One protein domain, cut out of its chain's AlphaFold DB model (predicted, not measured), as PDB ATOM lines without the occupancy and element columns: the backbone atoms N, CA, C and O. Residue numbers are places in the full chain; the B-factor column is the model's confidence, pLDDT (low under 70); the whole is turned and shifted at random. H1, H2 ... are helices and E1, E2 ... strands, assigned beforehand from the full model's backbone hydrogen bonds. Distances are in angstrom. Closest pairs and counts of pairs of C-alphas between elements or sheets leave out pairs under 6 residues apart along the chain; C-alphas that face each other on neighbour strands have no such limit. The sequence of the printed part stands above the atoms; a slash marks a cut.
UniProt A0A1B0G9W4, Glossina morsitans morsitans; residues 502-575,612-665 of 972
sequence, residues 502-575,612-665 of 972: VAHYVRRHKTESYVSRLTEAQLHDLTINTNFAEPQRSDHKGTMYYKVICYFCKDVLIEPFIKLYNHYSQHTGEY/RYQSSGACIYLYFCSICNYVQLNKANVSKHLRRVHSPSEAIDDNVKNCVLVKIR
ATOM      1  N   VAL A 502     -45.922  15.820  22.155       96.00
ATOM      2  CA  VAL A 502     -46.772  16.736  21.371       96.00
ATOM      3  C   VAL A 502     -48.195  16.794  21.941       96.00
ATOM      4  O   VAL A 502     -48.701  17.861  22.295       96.00
ATOM      5  N   ALA A 503     -48.829  15.632  22.127       94.69
ATOM      6  CA  ALA A 503     -50.159  15.507  22.719       94.69
ATOM      7  C   ALA A 503     -50.209  15.986  24.174       94.69
ATOM      8  O   ALA A 503     -51.271  16.409  24.639       94.69
ATOM      9  N   HIS A 504     -49.088  15.919  24.896       96.38
ATOM     10  CA  HIS A 504     -48.966  16.486  26.234       96.38
ATOM     11  C   HIS A 504     -48.971  18.017  26.200       96.38
ATOM     12  O   HIS A 504     -49.796  18.604  26.895       96.38
ATOM     13  N   TYR A 505     -48.150  18.674  25.370       95.88
ATOM     14  CA  TYR A 505     -48.185  20.139  25.212       95.88
ATOM     15  C   TYR A 505     -49.597  20.626  24.845       95.88
ATOM     16  O   TYR A 505     -50.195  21.418  25.581       95.88
ATOM     17  N   VAL A 506     -50.185  20.054  23.786       94.00
ATOM     18  CA  VAL A 506     -51.508  20.452  23.273       94.00
ATOM     19  C   VAL A 506     -52.624  20.262  24.312       94.00
ATOM     20  O   VAL A 506     -53.514  21.106  24.410       94.00
ATOM     21  N   ARG A 507     -52.603  19.188  25.120       93.06
ATOM     22  CA  ARG A 507     -53.675  18.904  26.101       93.06
ATOM     23  C   ARG A 507     -53.443  19.503  27.487       93.06
ATOM     24  O   ARG A 507     -54.402  19.966  28.099       93.06
ATOM     25  N   ARG A 508     -52.215  19.445  28.018       95.12
ATOM     26  CA  ARG A 508     -51.901  19.841  29.403       95.12
ATOM     27  C   ARG A 508     -51.586  21.326  29.528       95.12
ATOM     28  O   ARG A 508     -51.993  21.926  30.520       95.12
ATOM     29  N   HIS A 509     -50.894  21.887  28.537       93.38
ATOM     30  CA  HIS A 509     -50.440  23.281  28.531       93.38
ATOM     31  C   HIS A 509     -51.258  24.173  27.585       93.38
ATOM     32  O   HIS A 509     -51.274  25.385  27.768       93.38
ATOM     33  N   LYS A 510     -51.978  23.588  26.611       93.19
ATOM     34  CA  LYS A 510     -52.718  24.303  25.546       93.19
ATOM     35  C   LYS A 510     -51.819  25.204  24.680       93.19
ATOM     36  O   LYS A 510     -52.299  26.128  24.024       93.19
ATOM     37  N   THR A 511     -50.519  24.925  24.683       93.44
ATOM     38  CA  THR A 511     -49.505  25.594  23.870       93.44
ATOM     39  C   THR A 511     -49.299  24.856  22.550       93.44
ATOM     40  O   THR A 511     -49.751  23.726  22.356       93.44
ATOM     41  N   GLU A 512     -48.548  25.494  21.660       94.88
ATOM     42  CA  GLU A 512     -47.699  24.796  20.697       94.88
ATOM     43  C   GLU A 512     -46.794  23.748  21.371       94.88
ATOM     44  O   GLU A 512     -46.545  23.783  22.582       94.88
ATOM     45  N   SER A 513     -46.316  22.796  20.574       95.69
ATOM     46  CA  SER A 513     -45.421  21.736  21.023       95.69
ATOM     47  C   SER A 513     -43.975  22.107  20.720       95.69
ATOM     48  O   SER A 513     -43.578  22.198  19.563       95.69
ATOM     49  N   TYR A 514     -43.157  22.270  21.760       95.19
ATOM     50  CA  TYR A 514     -41.752  22.653  21.586       95.19
ATOM     51  C   TYR A 514     -40.858  21.558  20.987       95.19
ATOM     52  O   TYR A 514     -39.701  21.839  20.709       95.19
ATOM     53  N   VAL A 515     -41.367  20.333  20.803       96.38
ATOM     54  CA  VAL A 515     -40.654  19.255  20.087       96.38
ATOM     55  C   VAL A 515     -41.047  19.160  18.612       96.38
ATOM     56  O   VAL A 515     -40.517  18.327  17.880       96.38
ATOM     57  N   SER A 516     -41.972  20.017  18.168       97.06
ATOM     58  CA  SER A 516     -42.392  20.154  16.771       97.06
ATOM     59  C   SER A 516     -41.376  21.008  16.008       97.06
ATOM     60  O   SER A 516     -41.676  22.095  15.513       97.06
ATOM     61  N   ARG A 517     -40.141  20.503  15.965       97.12
ATOM     62  CA  ARG A 517     -38.986  21.047  15.250       97.12
ATOM     63  C   ARG A 517     -38.337  19.938  14.425       97.12
ATOM     64  O   ARG A 517     -38.468  18.758  14.756       97.12
ATOM     65  N   LEU A 518     -37.618  20.324  13.378       97.12
ATOM     66  CA  LEU A 518     -36.671  19.464  12.664       97.12
ATOM     67  C   LEU A 518     -35.275  20.080  12.791       97.12
ATOM     68  O   LEU A 518     -35.153  21.300  12.921       97.12
ATOM     69  N   THR A 519     -34.222  19.261  12.759       96.56
ATOM     70  CA  THR A 519     -32.853  19.801  12.786       96.56
ATOM     71  C   THR A 519     -32.545  20.547  11.490       96.56
ATOM     72  O   THR A 519     -33.162  20.303  10.450       96.56
ATOM     73  N   GLU A 520     -31.565  21.449  11.519       96.06
ATOM     74  CA  GLU A 520     -31.211  22.262  10.347       96.06
ATOM     75  C   GLU A 520     -30.793  21.392   9.150       96.06
ATOM     76  O   GLU A 520     -31.252  21.609   8.031       96.06
ATOM     77  N   ALA A 521     -30.057  20.305   9.411       96.31
ATOM     78  CA  ALA A 521     -29.728  19.290   8.413       96.31
ATOM     79  C   ALA A 521     -30.968  18.600   7.807       96.31
ATOM     80  O   ALA A 521     -30.983  18.331   6.611       96.31
ATOM     81  N   GLN A 522     -32.024  18.342   8.590       96.62
ATOM     82  CA  GLN A 522     -33.269  17.733   8.097       96.62
ATOM     83  C   GLN A 522     -34.113  18.705   7.260       96.62
ATOM     84  O   GLN A 522     -34.786  18.279   6.324       96.62
ATOM     85  N   LEU A 523     -34.087  20.002   7.583       96.94
ATOM     86  CA  LEU A 523     -34.747  21.038   6.782       96.94
ATOM     87  C   LEU A 523     -33.996  21.300   5.472       96.94
ATOM     88  O   LEU A 523     -34.627  21.442   4.427       96.94
ATOM     89  N   HIS A 524     -32.663  21.306   5.516       96.56
ATOM     90  CA  HIS A 524     -31.799  21.393   4.341       96.56
ATOM     91  C   HIS A 524     -32.000  20.187   3.406       96.56
ATOM     92  O   HIS A 524     -32.233  20.366   2.212       96.56
ATOM     93  N   ASP A 525     -32.023  18.970   3.961       96.81
ATOM     94  CA  ASP A 525     -32.338  17.730   3.240       96.81
ATOM     95  C   ASP A 525     -33.721  17.802   2.565       96.81
ATOM     96  O   ASP A 525     -33.801  17.655   1.352       96.81
ATOM     97  N   LEU A 526     -34.787  18.193   3.280       95.94
ATOM     98  CA  LEU A 526     -36.124  18.421   2.692       95.94
ATOM     99  C   LEU A 526     -36.200  19.553   1.648       95.94
ATOM    100  O   LEU A 526     -37.191  19.648   0.920       95.94
ATOM    101  N   THR A 527     -35.212  20.446   1.606       94.81
ATOM    102  CA  THR A 527     -35.167  21.568   0.654       94.81
ATOM    103  C   THR A 527     -34.471  21.169  -0.649       94.81
ATOM    104  O   THR A 527     -34.889  21.608  -1.717       94.81
ATOM    105  N   ILE A 528     -33.457  20.299  -0.580       94.69
ATOM    106  CA  ILE A 528     -32.752  19.753  -1.751       94.69
ATOM    107  C   ILE A 528     -33.464  18.498  -2.280       94.69
ATOM    108  O   ILE A 528     -33.794  18.400  -3.462       94.69
ATOM    109  N   ASN A 529     -33.735  17.540  -1.396       94.19
ATOM    110  CA  ASN A 529     -34.269  16.224  -1.717       94.19
ATOM    111  C   ASN A 529     -35.786  16.193  -1.503       94.19
ATOM    112  O   ASN A 529     -36.292  16.041  -0.390       94.19
ATOM    113  N   THR A 530     -36.545  16.277  -2.600       91.06
ATOM    114  CA  THR A 530     -37.998  16.066  -2.543       91.06
ATOM    115  C   THR A 530     -38.304  14.633  -2.097       91.06
ATOM    116  O   THR A 530     -38.036  13.675  -2.820       91.06
ATOM    117  N   ASN A 531     -38.931  14.489  -0.930       93.94
ATOM    118  CA  ASN A 531     -39.404  13.208  -0.408       93.94
ATOM    119  C   ASN A 531     -40.578  12.684  -1.259       93.94
ATOM    120  O   ASN A 531     -41.724  13.119  -1.108       93.94
ATOM    121  N   PHE A 532     -40.303  11.786  -2.205       95.94
ATOM    122  CA  PHE A 532     -41.335  11.251  -3.092       95.94
ATOM    123  C   PHE A 532     -42.147  10.140  -2.418       95.94
ATOM    124  O   PHE A 532     -41.607   9.150  -1.935       95.94
ATOM    125  N   ALA A 533     -43.469  10.285  -2.455       95.81
ATOM    126  CA  ALA A 533     -44.415   9.229  -2.134       95.81
ATOM    127  C   ALA A 533     -44.409   8.184  -3.259       95.81
ATOM    128  O   ALA A 533     -44.867   8.456  -4.374       95.81
ATOM    129  N   GLU A 534     -43.900   6.990  -2.963       95.38
ATOM    130  CA  GLU A 534     -43.892   5.853  -3.881       95.38
ATOM    131  C   GLU A 534     -45.298   5.238  -3.943       95.38
ATOM    132  O   GLU A 534     -45.792   4.780  -2.907       95.38
ATOM    133  N   PRO A 535     -45.966   5.186  -5.110       94.56
ATOM    134  CA  PRO A 535     -47.252   4.507  -5.217       94.56
ATOM    135  C   PRO A 535     -47.096   3.014  -4.896       94.56
ATOM    136  O   PRO A 535     -46.142   2.359  -5.315       94.56
ATOM    137  N   GLN A 536     -48.039   2.485  -4.126       95.25
ATOM    138  CA  GLN A 536     -48.166   1.072  -3.780       95.25
ATOM    139  C   GLN A 536     -49.431   0.494  -4.422       95.25
ATOM    140  O   GLN A 536     -50.223   1.218  -5.026       95.25
ATOM    141  N   ARG A 537     -49.633  -0.824  -4.293       90.38
ATOM    142  CA  ARG A 537     -50.833  -1.503  -4.812       90.38
ATOM    143  C   ARG A 537     -52.105  -0.823  -4.292       90.38
ATOM    144  O   ARG A 537     -52.225  -0.568  -3.093       90.38
ATOM    145  N   SER A 538     -53.054  -0.566  -5.189       90.06
ATOM    146  CA  SER A 538     -54.393  -0.118  -4.818       90.06
ATOM    147  C   SER A 538     -55.155  -1.223  -4.084       90.06
ATOM    148  O   SER A 538     -54.978  -2.405  -4.387       90.06
ATOM    149  N   ASP A 539     -56.048  -0.855  -3.165       91.12
ATOM    150  CA  ASP A 539     -57.019  -1.815  -2.628       91.12
ATOM    151  C   ASP A 539     -58.122  -2.154  -3.653       91.12
ATOM    152  O   ASP A 539     -58.238  -1.536  -4.714       91.12
ATOM    153  N   HIS A 540     -58.983  -3.122  -3.317       90.69
ATOM    154  CA  HIS A 540     -60.132  -3.525  -4.143       90.69
ATOM    155  C   HIS A 540     -61.183  -2.413  -4.370       90.69
ATOM    156  O   HIS A 540     -62.186  -2.655  -5.034       90.69
ATOM    157  N   LYS A 541     -60.997  -1.215  -3.799       92.25
ATOM    158  CA  LYS A 541     -61.852  -0.034  -3.983       92.25
ATOM    159  C   LYS A 541     -61.172   1.047  -4.832       92.25
ATOM    160  O   LYS A 541     -61.706   2.145  -4.950       92.25
ATOM    161  N   GLY A 542     -59.998   0.758  -5.401       93.19
ATOM    162  CA  GLY A 542     -59.202   1.711  -6.175       93.19
ATOM    163  C   GLY A 542     -58.449   2.736  -5.323       93.19
ATOM    164  O   GLY A 542     -57.884   3.684  -5.867       93.19
ATOM    165  N   THR A 543     -58.407   2.579  -3.994       93.06
ATOM    166  CA  THR A 543     -57.675   3.509  -3.125       93.06
ATOM    167  C   THR A 543     -56.179   3.312  -3.334       93.06
ATOM    168  O   THR A 543     -55.643   2.267  -2.971       93.06
ATOM    169  N   MET A 544     -55.486   4.309  -3.888       93.31
ATOM    170  CA  MET A 544     -54.022   4.298  -3.980       93.31
ATOM    171  C   MET A 544     -53.385   4.544  -2.609       93.31
ATOM    172  O   MET A 544     -53.663   5.552  -1.949       93.31
ATOM    173  N   TYR A 545     -52.504   3.630  -2.208       95.56
ATOM    174  CA  TYR A 545     -51.653   3.746  -1.026       95.56
ATOM    175  C   TYR A 545     -50.278   4.260  -1.445       95.56
ATOM    176  O   TYR A 545     -49.826   3.997  -2.557       95.56
ATOM    177  N   TYR A 546     -49.599   4.969  -0.548       95.94
ATOM    178  CA  TYR A 546     -48.279   5.528  -0.803       95.94
ATOM    179  C   TYR A 546     -47.308   5.134   0.302       95.94
ATOM    180  O   TYR A 546     -47.620   5.279   1.486       95.94
ATOM    181  N   LYS A 547     -46.130   4.656  -0.104       97.19
ATOM    182  CA  LYS A 547     -44.988   4.392   0.767       97.19
ATOM    183  C   LYS A 547     -44.137   5.658   0.874       97.19
ATOM    184  O   LYS A 547     -43.760   6.242  -0.140       97.19
ATOM    185  N   VAL A 548     -43.865   6.098   2.100       97.31
ATOM    186  CA  VAL A 548     -43.059   7.297   2.388       97.31
ATOM    187  C   VAL A 548     -42.393   7.175   3.761       97.31
ATOM    188  O   VAL A 548     -42.944   6.547   4.663       97.31
ATOM    189  N   ILE A 549     -41.215   7.773   3.938       97.19
ATOM    190  CA  ILE A 549     -40.525   7.826   5.236       97.19
ATOM    191  C   ILE A 549     -40.917   9.122   5.958       97.19
ATOM    192  O   ILE A 549     -40.896  10.210   5.374       97.19
ATOM    193  N   CYS A 550     -41.284   9.026   7.237       97.50
ATOM    194  CA  CYS A 550     -41.566  10.199   8.059       97.50
ATOM    195  C   CYS A 550     -40.270  10.875   8.525       97.50
ATOM    196  O   CYS A 550     -39.428  10.247   9.162       97.50
ATOM    197  N   TYR A 551     -40.120  12.180   8.290       96.00
ATOM    198  CA  TYR A 551     -38.919  12.903   8.724       96.00
ATOM    199  C   TYR A 551     -38.803  13.066  10.246       96.00
ATOM    200  O   TYR A 551     -37.677  13.171  10.732       96.00
ATOM    201  N   PHE A 552     -39.921  13.016  10.978       96.12
ATOM    202  CA  PHE A 552     -39.971  13.167  12.434       96.12
ATOM    203  C   PHE A 552     -39.545  11.886  13.165       96.12
ATOM    204  O   PHE A 552     -38.500  11.874  13.805       96.12
ATOM    205  N   CYS A 553     -40.314  10.798  13.044       95.75
ATOM    206  CA  CYS A 553     -40.060   9.532  13.753       95.75
ATOM    207  C   CYS A 553     -39.190   8.517  12.989       95.75
ATOM    208  O   CYS A 553     -38.757   7.532  13.581       95.75
ATOM    209  N   LYS A 554     -38.934   8.739  11.691       95.62
ATOM    210  CA  LYS A 554     -38.278   7.799  10.756       95.62
ATOM    211  C   LYS A 554     -39.049   6.498  10.472       95.62
ATOM    212  O   LYS A 554     -38.507   5.610   9.817       95.62
ATOM    213  N   ASP A 555     -40.322   6.409  10.868       97.19
ATOM    214  CA  ASP A 555     -41.203   5.301  10.476       97.19
ATOM    215  C   ASP A 555     -41.459   5.282   8.957       97.19
ATOM    216  O   ASP A 555     -41.571   6.330   8.308       97.19
ATOM    217  N   VAL A 556     -41.618   4.077   8.399       97.44
ATOM    218  CA  VAL A 556     -42.099   3.863   7.026       97.44
ATOM    219  C   VAL A 556     -43.624   3.788   7.048       97.44
ATOM    220  O   VAL A 556     -44.207   2.858   7.606       97.44
ATOM    221  N   LEU A 557     -44.276   4.764   6.426       97.12
ATOM    222  CA  LEU A 557     -45.728   4.854   6.314       97.12
ATOM    223  C   LEU A 557     -46.178   4.177   5.019       97.12
ATOM    224  O   LEU A 557     -45.536   4.368   3.988       97.12
ATOM    225  N   ILE A 558     -47.289   3.435   5.054       96.75
ATOM    226  CA  ILE A 558     -47.966   2.896   3.864       96.75
ATOM    227  C   ILE A 558     -49.460   3.202   3.997       96.75
ATOM    228  O   ILE A 558     -50.217   2.435   4.586       96.75
ATOM    229  N   GLU A 559     -49.878   4.367   3.505       95.75
ATOM    230  CA  GLU A 559     -51.225   4.914   3.721       95.75
ATOM    231  C   GLU A 559     -51.735   5.687   2.486       95.75
ATOM    232  O   GLU A 559     -50.928   6.175   1.692       95.75
ATOM    233  N   PRO A 560     -53.060   5.860   2.299       94.62
ATOM    234  CA  PRO A 560     -53.599   6.767   1.290       94.62
ATOM    235  C   PRO A 560     -53.171   8.206   1.579       94.62
ATOM    236  O   PRO A 560     -53.174   8.628   2.738       94.62
ATOM    237  N   PHE A 561     -52.860   8.980   0.537       94.12
ATOM    238  CA  PHE A 561     -52.156  10.267   0.659       94.12
ATOM    239  C   PHE A 561     -52.775  11.235   1.684       94.12
ATOM    240  O   PHE A 561     -52.077  11.804   2.521       94.12
ATOM    241  N   ILE A 562     -54.108  11.352   1.700       91.00
ATOM    242  CA  ILE A 562     -54.841  12.215   2.640       91.00
ATOM    243  C   ILE A 562     -54.654  11.826   4.120       91.00
ATOM    244  O   ILE A 562     -54.775  12.678   4.997       91.00
ATOM    245  N   LYS A 563     -54.321  10.564   4.433       93.69
ATOM    246  CA  LYS A 563     -54.029  10.144   5.812       93.69
ATOM    247  C   LYS A 563     -52.624  10.529   6.280       93.69
ATOM    248  O   LYS A 563     -52.424  10.606   7.491       93.69
ATOM    249  N   LEU A 564     -51.686  10.817   5.374       95.31
ATOM    250  CA  LEU A 564     -50.332  11.258   5.739       95.31
ATOM    251  C   LEU A 564     -50.383  12.571   6.541       95.31
ATOM    252  O   LEU A 564     -49.707  12.693   7.559       95.31
ATOM    253  N   TYR A 565     -51.282  13.495   6.176       94.75
ATOM    254  CA  TYR A 565     -51.592  14.691   6.972       94.75
ATOM    255  C   TYR A 565     -51.973  14.365   8.425       94.75
ATOM    256  O   TYR A 565     -51.515  15.040   9.347       94.75
ATOM    257  N   ASN A 566     -52.781  13.322   8.652       92.44
ATOM    258  CA  ASN A 566     -53.176  12.938  10.007       92.44
ATOM    259  C   ASN A 566     -51.959  12.484  10.823       92.44
ATOM    260  O   ASN A 566     -51.827  12.899  11.972       92.44
ATOM    261  N   HIS A 567     -51.061  11.693  10.224       95.69
ATOM    262  CA  HIS A 567     -49.811  11.268  10.857       95.69
ATOM    263  C   HIS A 567     -48.896  12.464  11.166       95.69
ATOM    264  O   HIS A 567     -48.534  12.663  12.324       95.69
ATOM    265  N   TYR A 568     -48.605  13.336  10.194       96.81
ATOM    266  CA  TYR A 568     -47.769  14.519  10.445       96.81
ATOM    267  C   TYR A 568     -48.376  15.465  11.492       96.81
ATOM    268  O   TYR A 568     -47.644  16.016  12.313       96.81
ATOM    269  N   SER A 569     -49.708  15.570  11.574       95.50
ATOM    270  CA  SER A 569     -50.372  16.344  12.632       95.50
ATOM    271  C   SER A 569     -50.188  15.770  14.048       95.50
ATOM    272  O   SER A 569     -50.394  16.488  15.028       95.50
ATOM    273  N   GLN A 570     -49.758  14.507  14.192       95.75
ATOM    274  CA  GLN A 570     -49.332  13.943  15.481       95.75
ATOM    275  C   GLN A 570     -47.995  14.526  15.952       95.75
ATOM    276  O   GLN A 570     -47.812  14.641  17.163       95.75
ATOM    277  N   HIS A 571     -47.123  14.919  15.017       97.06
ATOM    278  CA  HIS A 571     -45.806  15.513  15.262       97.06
ATOM    279  C   HIS A 571     -45.867  17.043  15.384       97.06
ATOM    280  O   HIS A 571     -45.217  17.625  16.250       97.06
ATOM    281  N   THR A 572     -46.686  17.720  14.569       97.00
ATOM    282  CA  THR A 572     -46.836  19.190  14.620       97.00
ATOM    283  C   THR A 572     -47.847  19.677  15.665       97.00
ATOM    284  O   THR A 572     -47.817  20.839  16.066       97.00
ATOM    285  N   GLY A 573     -48.755  18.804  16.119       95.69
ATOM    286  CA  GLY A 573     -49.828  19.141  17.061       95.69
ATOM    287  C   GLY A 573     -51.063  19.788  16.420       95.69
ATOM    288  O   GLY A 573     -51.995  20.175  17.131       95.69
ATOM    289  N   GLU A 574     -51.114  19.892  15.088       94.31
ATOM    290  CA  GLU A 574     -52.193  20.541  14.327       94.31
ATOM    291  C   GLU A 574     -53.430  19.647  14.182       94.31
ATOM    292  O   GLU A 574     -53.847  19.233  13.100       94.31
ATOM    293  N   TYR A 575     -54.037  19.345  15.323       93.38
ATOM    294  CA  TYR A 575     -55.200  18.478  15.428       93.38
ATOM    295  C   TYR A 575     -56.399  19.089  14.688       93.38
ATOM    296  O   TYR A 575     -56.998  20.069  15.139       93.38
ATOM    297  N   ARG A 612     -58.611  22.164   7.129       86.50
ATOM    298  CA  ARG A 612     -59.023  21.454   5.910       86.50
ATOM    299  C   ARG A 612     -57.794  21.268   5.022       86.50
ATOM    300  O   ARG A 612     -57.349  22.215   4.382       86.50
ATOM    301  N   TYR A 613     -57.236  20.063   5.011       84.94
ATOM    302  CA  TYR A 613     -56.128  19.708   4.123       84.94
ATOM    303  C   TYR A 613     -56.646  19.449   2.698       84.94
ATOM    304  O   TYR A 613     -57.726  18.882   2.528       84.94
ATOM    305  N   GLN A 614     -55.897  19.873   1.674       76.88
ATOM    306  CA  GLN A 614     -56.312  19.737   0.272       76.88
ATOM    307  C   GLN A 614     -56.284  18.264  -0.166       76.88
ATOM    308  O   GLN A 614     -55.219  17.659  -0.278       76.88
ATOM    309  N   SER A 615     -57.455  17.688  -0.449       67.06
ATOM    310  CA  SER A 615     -57.602  16.290  -0.885       67.06
ATOM    311  C   SER A 615     -57.099  16.024  -2.308       67.06
ATOM    312  O   SER A 615     -56.737  14.893  -2.616       67.06
ATOM    313  N   SER A 616     -57.053  17.054  -3.155       63.53
ATOM    314  CA  SER A 616     -56.498  17.032  -4.516       63.53
ATOM    315  C   SER A 616     -54.995  17.340  -4.579       63.53
ATOM    316  O   SER A 616     -54.404  17.314  -5.659       63.53
ATOM    317  N   GLY A 617     -54.360  17.655  -3.445       72.88
ATOM    318  CA  GLY A 617     -52.958  18.055  -3.406       72.88
ATOM    319  C   GLY A 617     -52.024  16.907  -3.786       72.88
ATOM    320  O   GLY A 617     -51.918  15.925  -3.060       72.88
ATOM    321  N   ALA A 618     -51.262  17.062  -4.873       89.88
ATOM    322  CA  ALA A 618     -50.179  16.139  -5.240       89.88
ATOM    323  C   ALA A 618     -48.914  16.297  -4.363       89.88
ATOM    324  O   ALA A 618     -47.859  15.741  -4.671       89.88
ATOM    325  N   CYS A 619     -48.987  17.101  -3.301       94.81
ATOM    326  CA  CYS A 619     -47.894  17.406  -2.385       94.81
ATOM    327  C   CYS A 619     -48.422  17.798  -0.995       94.81
ATOM    328  O   CYS A 619     -49.573  18.211  -0.842       94.81
ATOM    329  N   ILE A 620     -47.556  17.656   0.007       95.94
ATOM    330  CA  ILE A 620     -47.723  18.157   1.373       95.94
ATOM    331  C   ILE A 620     -46.560  19.114   1.627       95.94
ATOM    332  O   ILE A 620     -45.401  18.721   1.489       95.94
ATOM    333  N   TYR A 621     -46.868  20.354   1.999       95.94
ATOM    334  CA  TYR A 621     -45.870  21.345   2.400       95.94
ATOM    335  C   TYR A 621     -45.667  21.322   3.915       95.94
ATOM    336  O   TYR A 621     -46.616  21.112   4.674       95.94
ATOM    337  N   LEU A 622     -44.435  21.582   4.348       97.56
ATOM    338  CA  LEU A 622     -44.108  21.923   5.727       97.56
ATOM    339  C   LEU A 622     -43.627  23.374   5.753       97.56
ATOM    340  O   LEU A 622     -42.695  23.738   5.043       97.56
ATOM    341  N   TYR A 623     -44.270  24.198   6.569       98.06
ATOM    342  CA  TYR A 623     -43.887  25.579   6.837       98.06
ATOM    343  C   TYR A 623     -43.021  25.619   8.091       98.06
ATOM    344  O   TYR A 623     -43.277  24.873   9.041       98.06
ATOM    345  N   PHE A 624     -42.015  26.489   8.122       98.19
ATOM    346  CA  PHE A 624     -41.096  26.561   9.250       98.19
ATOM    347  C   PHE A 624     -40.578  27.966   9.551       98.19
ATOM    348  O   PHE A 624     -40.421  28.798   8.658       98.19
ATOM    349  N   CYS A 625     -40.320  28.221  10.834       98.19
ATOM    350  CA  CYS A 625     -39.661  29.435  11.300       98.19
ATOM    351  C   CYS A 625     -38.148  29.314  11.071       98.19
ATOM    352  O   CYS A 625     -37.515  28.441  11.666       98.19
ATOM    353  N   SER A 626     -37.559  30.200  10.266       97.31
ATOM    354  CA  SER A 626     -36.108  30.254   9.988       97.31
ATOM    355  C   SER A 626     -35.240  30.541  11.221       97.31
ATOM    356  O   SER A 626     -34.044  30.262  11.221       97.31
ATOM    357  N   ILE A 627     -35.822  31.116  12.275       96.56
ATOM    358  CA  ILE A 627     -35.079  31.575  13.453       96.56
ATOM    359  C   ILE A 627     -34.836  30.423  14.440       96.56
ATOM    360  O   ILE A 627     -33.772  30.346  15.056       96.56
ATOM    361  N   CYS A 628     -35.795  29.502  14.573       96.62
ATOM    362  CA  CYS A 628     -35.789  28.451  15.597       96.62
ATOM    363  C   CYS A 628     -36.149  27.044  15.077       96.62
ATOM    364  O   CYS A 628     -36.237  26.108  15.868       96.62
ATOM    365  N   ASN A 629     -36.392  26.872  13.777       97.38
ATOM    366  CA  ASN A 629     -36.794  25.607  13.149       97.38
ATOM    367  C   ASN A 629     -38.128  25.029  13.683       97.38
ATOM    368  O   ASN A 629     -38.332  23.817  13.662       97.38
ATOM    369  N   TYR A 630     -39.054  25.871  14.169       97.94
ATOM    370  CA  TYR A 630     -40.424  25.443  14.519       97.94
ATOM    371  C   TYR A 630     -41.193  25.079  13.248       97.94
ATOM    372  O   TYR A 630     -41.280  25.922  12.356       97.94
ATOM    373  N   VAL A 631     -41.756  23.867  13.163       98.00
ATOM    374  CA  VAL A 631     -42.383  23.337  11.938       98.00
ATOM    375  C   VAL A 631     -43.885  23.070  12.097       98.00
ATOM    376  O   VAL A 631     -44.334  22.537  13.113       98.00
ATOM    377  N   GLN A 632     -44.675  23.414  11.076       97.69
ATOM    378  CA  GLN A 632     -46.137  23.260  11.015       97.69
ATOM    379  C   GLN A 632     -46.602  22.960   9.575       97.69
ATOM    380  O   GLN A 632     -45.985  23.383   8.604       97.69
ATOM    381  N   LEU A 633     -47.732  22.279   9.418       96.62
ATOM    382  CA  LEU A 633     -48.416  22.008   8.147       96.62
ATOM    383  C   LEU A 633     -49.171  23.236   7.608       96.62
ATOM    384  O   LEU A 633     -49.493  23.285   6.422       96.62
ATOM    385  N   ASN A 634     -49.464  24.231   8.452       94.94
ATOM    386  CA  ASN A 634     -50.149  25.462   8.060       94.94
ATOM    387  C   ASN A 634     -49.312  26.715   8.376       94.94
ATOM    388  O   ASN A 634     -48.999  26.991   9.539       94.94
ATOM    389  N   LYS A 635     -49.035  27.527   7.340       95.56
ATOM    390  CA  LYS A 635     -48.295  28.799   7.421       95.56
ATOM    391  C   LYS A 635     -48.767  29.701   8.567       95.56
ATOM    392  O   LYS A 635     -47.946  30.220   9.318       95.56
ATOM    393  N   ALA A 636     -50.081  29.839   8.753       94.00
ATOM    394  CA  ALA A 636     -50.660  30.735   9.752       94.00
ATOM    395  C   ALA A 636     -50.311  30.338  11.197       94.00
ATOM    396  O   ALA A 636     -50.262  31.204  12.072       94.00
ATOM    397  N   ASN A 637     -50.026  29.055  11.467       95.88
ATOM    398  CA  ASN A 637     -49.534  28.628  12.777       95.88
ATOM    399  C   ASN A 637     -48.064  29.046  12.993       95.88
ATOM    400  O   ASN A 637     -47.704  29.368  14.122       95.88
ATOM    401  N   VAL A 638     -47.243  29.134  11.937       97.38
ATOM    402  CA  VAL A 638     -45.858  29.645  12.014       97.38
ATOM    403  C   VAL A 638     -45.833  31.170  12.163       97.38
ATOM    404  O   VAL A 638     -45.186  31.668  13.082       97.38
ATOM    405  N   SER A 639     -46.607  31.926  11.371       95.88
ATOM    406  CA  SER A 639     -46.725  33.387  11.558       95.88
ATOM    407  C   SER A 639     -47.290  33.735  12.952       95.88
ATOM    408  O   SER A 639     -46.950  34.762  13.539       95.88
ATOM    409  N   LYS A 640     -48.128  32.862  13.533       95.00
ATOM    410  CA  LYS A 640     -48.629  32.979  14.913       95.00
ATOM    411  C   LYS A 640     -47.589  32.620  15.981       95.00
ATOM    412  O   LYS A 640     -47.632  33.216  17.053       95.00
ATOM    413  N   HIS A 641     -46.697  31.669  15.709       96.25
ATOM    414  CA  HIS A 641     -45.554  31.347  16.565       96.25
ATOM    415  C   HIS A 641     -44.569  32.522  16.615       96.25
ATOM    416  O   HIS A 641     -44.255  33.007  17.700       96.25
ATOM    417  N   LEU A 642     -44.186  33.061  15.449       96.31
ATOM    418  CA  LEU A 642     -43.342  34.254  15.322       96.31
ATOM    419  C   LEU A 642     -43.829  35.401  16.222       96.31
ATOM    420  O   LEU A 642     -43.108  35.811  17.126       96.31
ATOM    421  N   ARG A 643     -45.095  35.824  16.081       95.19
ATOM    422  CA  ARG A 643     -45.718  36.894  16.895       95.19
ATOM    423  C   ARG A 643     -45.883  36.587  18.398       95.19
ATOM    424  O   ARG A 643     -46.465  37.394  19.117       95.19
ATOM    425  N   ARG A 644     -45.466  35.412  18.876       93.75
ATOM    426  CA  ARG A 644     -45.595  34.969  20.279       93.75
ATOM    427  C   ARG A 644     -44.271  34.622  20.952       93.75
ATOM    428  O   ARG A 644     -44.222  34.596  22.178       93.75
ATOM    429  N   VAL A 645     -43.260  34.275  20.161       94.00
ATOM    430  CA  VAL A 645     -42.024  33.620  20.619       94.00
ATOM    431  C   VAL A 645     -40.765  34.361  20.142       94.00
ATOM    432  O   VAL A 645     -39.687  34.178  20.708       94.00
ATOM    433  N   HIS A 646     -40.917  35.250  19.160       94.50
ATOM    434  CA  HIS A 646     -39.872  36.126  18.642       94.50
ATOM    435  C   HIS A 646     -40.257  37.602  18.832       94.50
ATOM    436  O   HIS A 646     -41.411  37.925  19.128       94.50
ATOM    437  N   SER A 647     -39.285  38.506  18.706       93.44
ATOM    438  CA  SER A 647     -39.524  39.951  18.802       93.44
ATOM    439  C   SER A 647     -40.418  40.461  17.658       93.44
ATOM    440  O   SER A 647     -40.454  39.847  16.591       93.44
ATOM    441  N   PRO A 648     -41.118  41.604  17.809       92.50
ATOM    442  CA  PRO A 648     -41.931  42.174  16.728       92.50
ATOM    443  C   PRO A 648     -41.144  42.423  15.430       92.50
ATOM    444  O   PRO A 648     -41.672  42.196  14.346       92.50
ATOM    445  N   SER A 649     -39.868  42.805  15.542       93.31
ATOM    446  CA  SER A 649     -38.919  42.966  14.428       93.31
ATOM    447  C   SER A 649     -38.537  41.655  13.732       93.31
ATOM    448  O   SER A 649     -38.270  41.645  12.536       93.31
ATOM    449  N   GLU A 650     -38.522  40.538  14.459       92.88
ATOM    450  CA  GLU A 650     -38.319  39.197  13.897       92.88
ATOM    451  C   GLU A 650     -39.614  38.594  13.334       92.88
ATOM    452  O   GLU A 650     -39.562  37.696  12.493       92.88
ATOM    453  N   ALA A 651     -40.780  39.068  13.782       93.75
ATOM    454  CA  ALA A 651     -42.087  38.499  13.460       93.75
ATOM    455  C   ALA A 651     -42.615  38.845  12.050       93.75
ATOM    456  O   ALA A 651     -43.817  38.738  11.787       93.75
ATOM    457  N   ILE A 652     -41.708  39.227  11.148       93.69
ATOM    458  CA  ILE A 652     -41.942  39.444   9.721       93.69
ATOM    459  C   ILE A 652     -42.204  38.125   8.988       93.69
ATOM    460  O   ILE A 652     -41.646  37.073   9.313       93.69
ATOM    461  N   ASP A 653     -43.050  38.178   7.962       91.25
ATOM    462  CA  ASP A 653     -43.544  36.975   7.284       91.25
ATOM    463  C   ASP A 653     -42.462  36.290   6.413       91.25
ATOM    464  O   ASP A 653     -42.569  35.100   6.121       91.25
ATOM    465  N   ASP A 654     -41.362  36.993   6.105       96.31
ATOM    466  CA  ASP A 654     -40.148  36.433   5.490       96.31
ATOM    467  C   ASP A 654     -39.482  35.342   6.332       96.31
ATOM    468  O   ASP A 654     -38.839  34.448   5.775       96.31
ATOM    469  N   ASN A 655     -39.644  35.368   7.658       97.56
ATOM    470  CA  ASN A 655     -39.126  34.319   8.535       97.56
ATOM    471  C   ASN A 655     -39.994  33.047   8.531       97.56
ATOM    472  O   ASN A 655     -39.651  32.067   9.193       97.56
ATOM    473  N   VAL A 656     -41.078  33.018   7.743       97.94
ATOM    474  CA  VAL A 656     -41.872  31.814   7.464       97.94
ATOM    475  C   VAL A 656     -41.462  31.208   6.122       97.94
ATOM    476  O   VAL A 656     -42.007  31.533   5.065       97.94
ATOM    477  N   LYS A 657     -40.505  30.282   6.164       98.00
ATOM    478  CA  LYS A 657     -40.085  29.492   4.998       98.00
ATOM    479  C   LYS A 657     -40.966  28.246   4.839       98.00
ATOM    480  O   LYS A 657     -41.812  27.953   5.687       98.00
ATOM    481  N   ASN A 658     -40.812  27.521   3.732       97.44
ATOM    482  CA  ASN A 658     -41.476  26.234   3.518       97.44
ATOM    483  C   ASN A 658     -40.624  25.283   2.667       97.44
ATOM    484  O   ASN A 658     -39.746  25.729   1.931       97.44
ATOM    485  N   CYS A 659     -40.898  23.984   2.777       96.94
ATOM    486  CA  CYS A 659     -40.315  22.917   1.965       96.94
ATOM    487  C   CYS A 659     -41.366  21.835   1.642       96.94
ATOM    488  O   CYS A 659     -42.467  21.815   2.208       96.94
ATOM    489  N   VAL A 660     -41.051  20.931   0.709       96.38
ATOM    490  CA  VAL A 660     -41.968  19.864   0.270       96.38
ATOM    491  C   VAL A 660     -41.747  18.611   1.119       96.38
ATOM    492  O   VAL A 660     -40.835  17.828   0.871       96.38
ATOM    493  N   LEU A 661     -42.615  18.401   2.110       96.88
ATOM    494  CA  LEU A 661     -42.543  17.270   3.041       96.88
ATOM    495  C   LEU A 661     -42.814  15.924   2.368       96.88
ATOM    496  O   LEU A 661     -42.223  14.916   2.757       96.88
ATOM    497  N   VAL A 662     -43.734  15.911   1.398       97.06
ATOM    498  CA  VAL A 662     -44.058  14.755   0.547       97.06
ATOM    499  C   VAL A 662     -44.530  15.242  -0.824       97.06
ATOM    500  O   VAL A 662     -45.326  16.179  -0.899       97.06
ATOM    501  N   LYS A 663     -44.139  14.570  -1.912       96.19
ATOM    502  CA  LYS A 663     -44.694  14.785  -3.263       96.19
ATOM    503  C   LYS A 663     -45.101  13.464  -3.907       96.19
ATOM    504  O   LYS A 663     -44.302  12.534  -3.941       96.19
ATOM    505  N   ILE A 664     -46.310  13.369  -4.461       95.19
ATOM    506  CA  ILE A 664     -46.681  12.229  -5.311       95.19
ATOM    507  C   ILE A 664     -45.811  12.283  -6.565       95.19
ATOM    508  O   ILE A 664     -45.794  13.291  -7.279       95.19
ATOM    509  N   ARG A 665     -45.091  11.195  -6.852       90.81
ATOM    510  CA  ARG A 665     -44.379  11.051  -8.122       90.81
ATOM    511  C   ARG A 665     -45.430  10.882  -9.222       90.81
ATOM    512  O   ARG A 665     -46.065   9.835  -9.302       90.81
TER     513      ARG A 665
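Overview. This is residues 502 to 575 and 612 to 665 of the 972 residues of a protein of Glossina morsitans morsitans (UniProt A0A1B0G9W4). A five-strand sheet, curled like part of a barrel and strongly twisted, bends round H3, with the long pair E4 and E5 at one edge and the meander E1 E2 E3, each strand the antiparallel neighbour of the one before, at the other. H2 packs on E5 and E4, H4 runs along E4, and H1 sits beyond the last residues of H3. The 128 printed residues run H1 H2 E1 E2 E3 H3 E4 H4 E5; the sheet's order is E3 E2 E1 E5 E4, mixed, and the class is mixed. The whole is compact, radius of gyration of the C-alphas 15.3 A, and only just elongated, spanning 53 by 34 by 25 A.

Along the chain. Find C-alpha 502 at (-46.772, 16.736, 21.371), where H1, residues 502 to 509, begins. Next come H2, 520 to 528, E1, 532 to 535, E2, 545 to 549, E3, 556 to 560, and H3, 561 to 572, 17.4 A long. Past the cut read E4, 619 to 625, 20.0 A; H4, 635 to 645, 15.4 A; and E5, 656 to 664, 23.9 A, ending at (-46.681, 12.229, -5.311).

Arrangement. Look between antiparallel E5 and E4 for N 620 and O 662, 2.8 A, and between parallel E1 and E5 for N 533 and O 663, 2.8 A. The hairpin E1 and E2 has N 547 and O 534 at 2.8 A; the hairpin E2 and E3 has N 557 and O 548 at 2.8 A. H2 and H3 are on one face of the sheet and H4 on the opposite face, three layers. H2 is over E5 and E4, height 9.2 A, with C-alphas 527 and 659 closest at 5.5 A. H4 is over E4, height 7.3 A, with C-alphas 623 and 635 closest at 5.5 A. H1 touches H3 through residues 570 to 572 of H3 alone, C-alphas 502 and 571 closest at 6.3 A, at a steep tilt of 49 degrees, the same way. Each O i to N i+4 pair is within hydrogen-bond range in H1 and H2, against 5 of 8 in H3 and 6 of 7 in H4.

Size, cuts and confidence. The C-alphas of His 540 and Ser 649, the two farthest apart, are 54.4 A apart. Residues 576 to 611 are not printed; C-alphas 575 and 612 are 10.7 A apart across this cut. Of the links printed whole, none is long. Confidence is under 70 at residues 615 to 616.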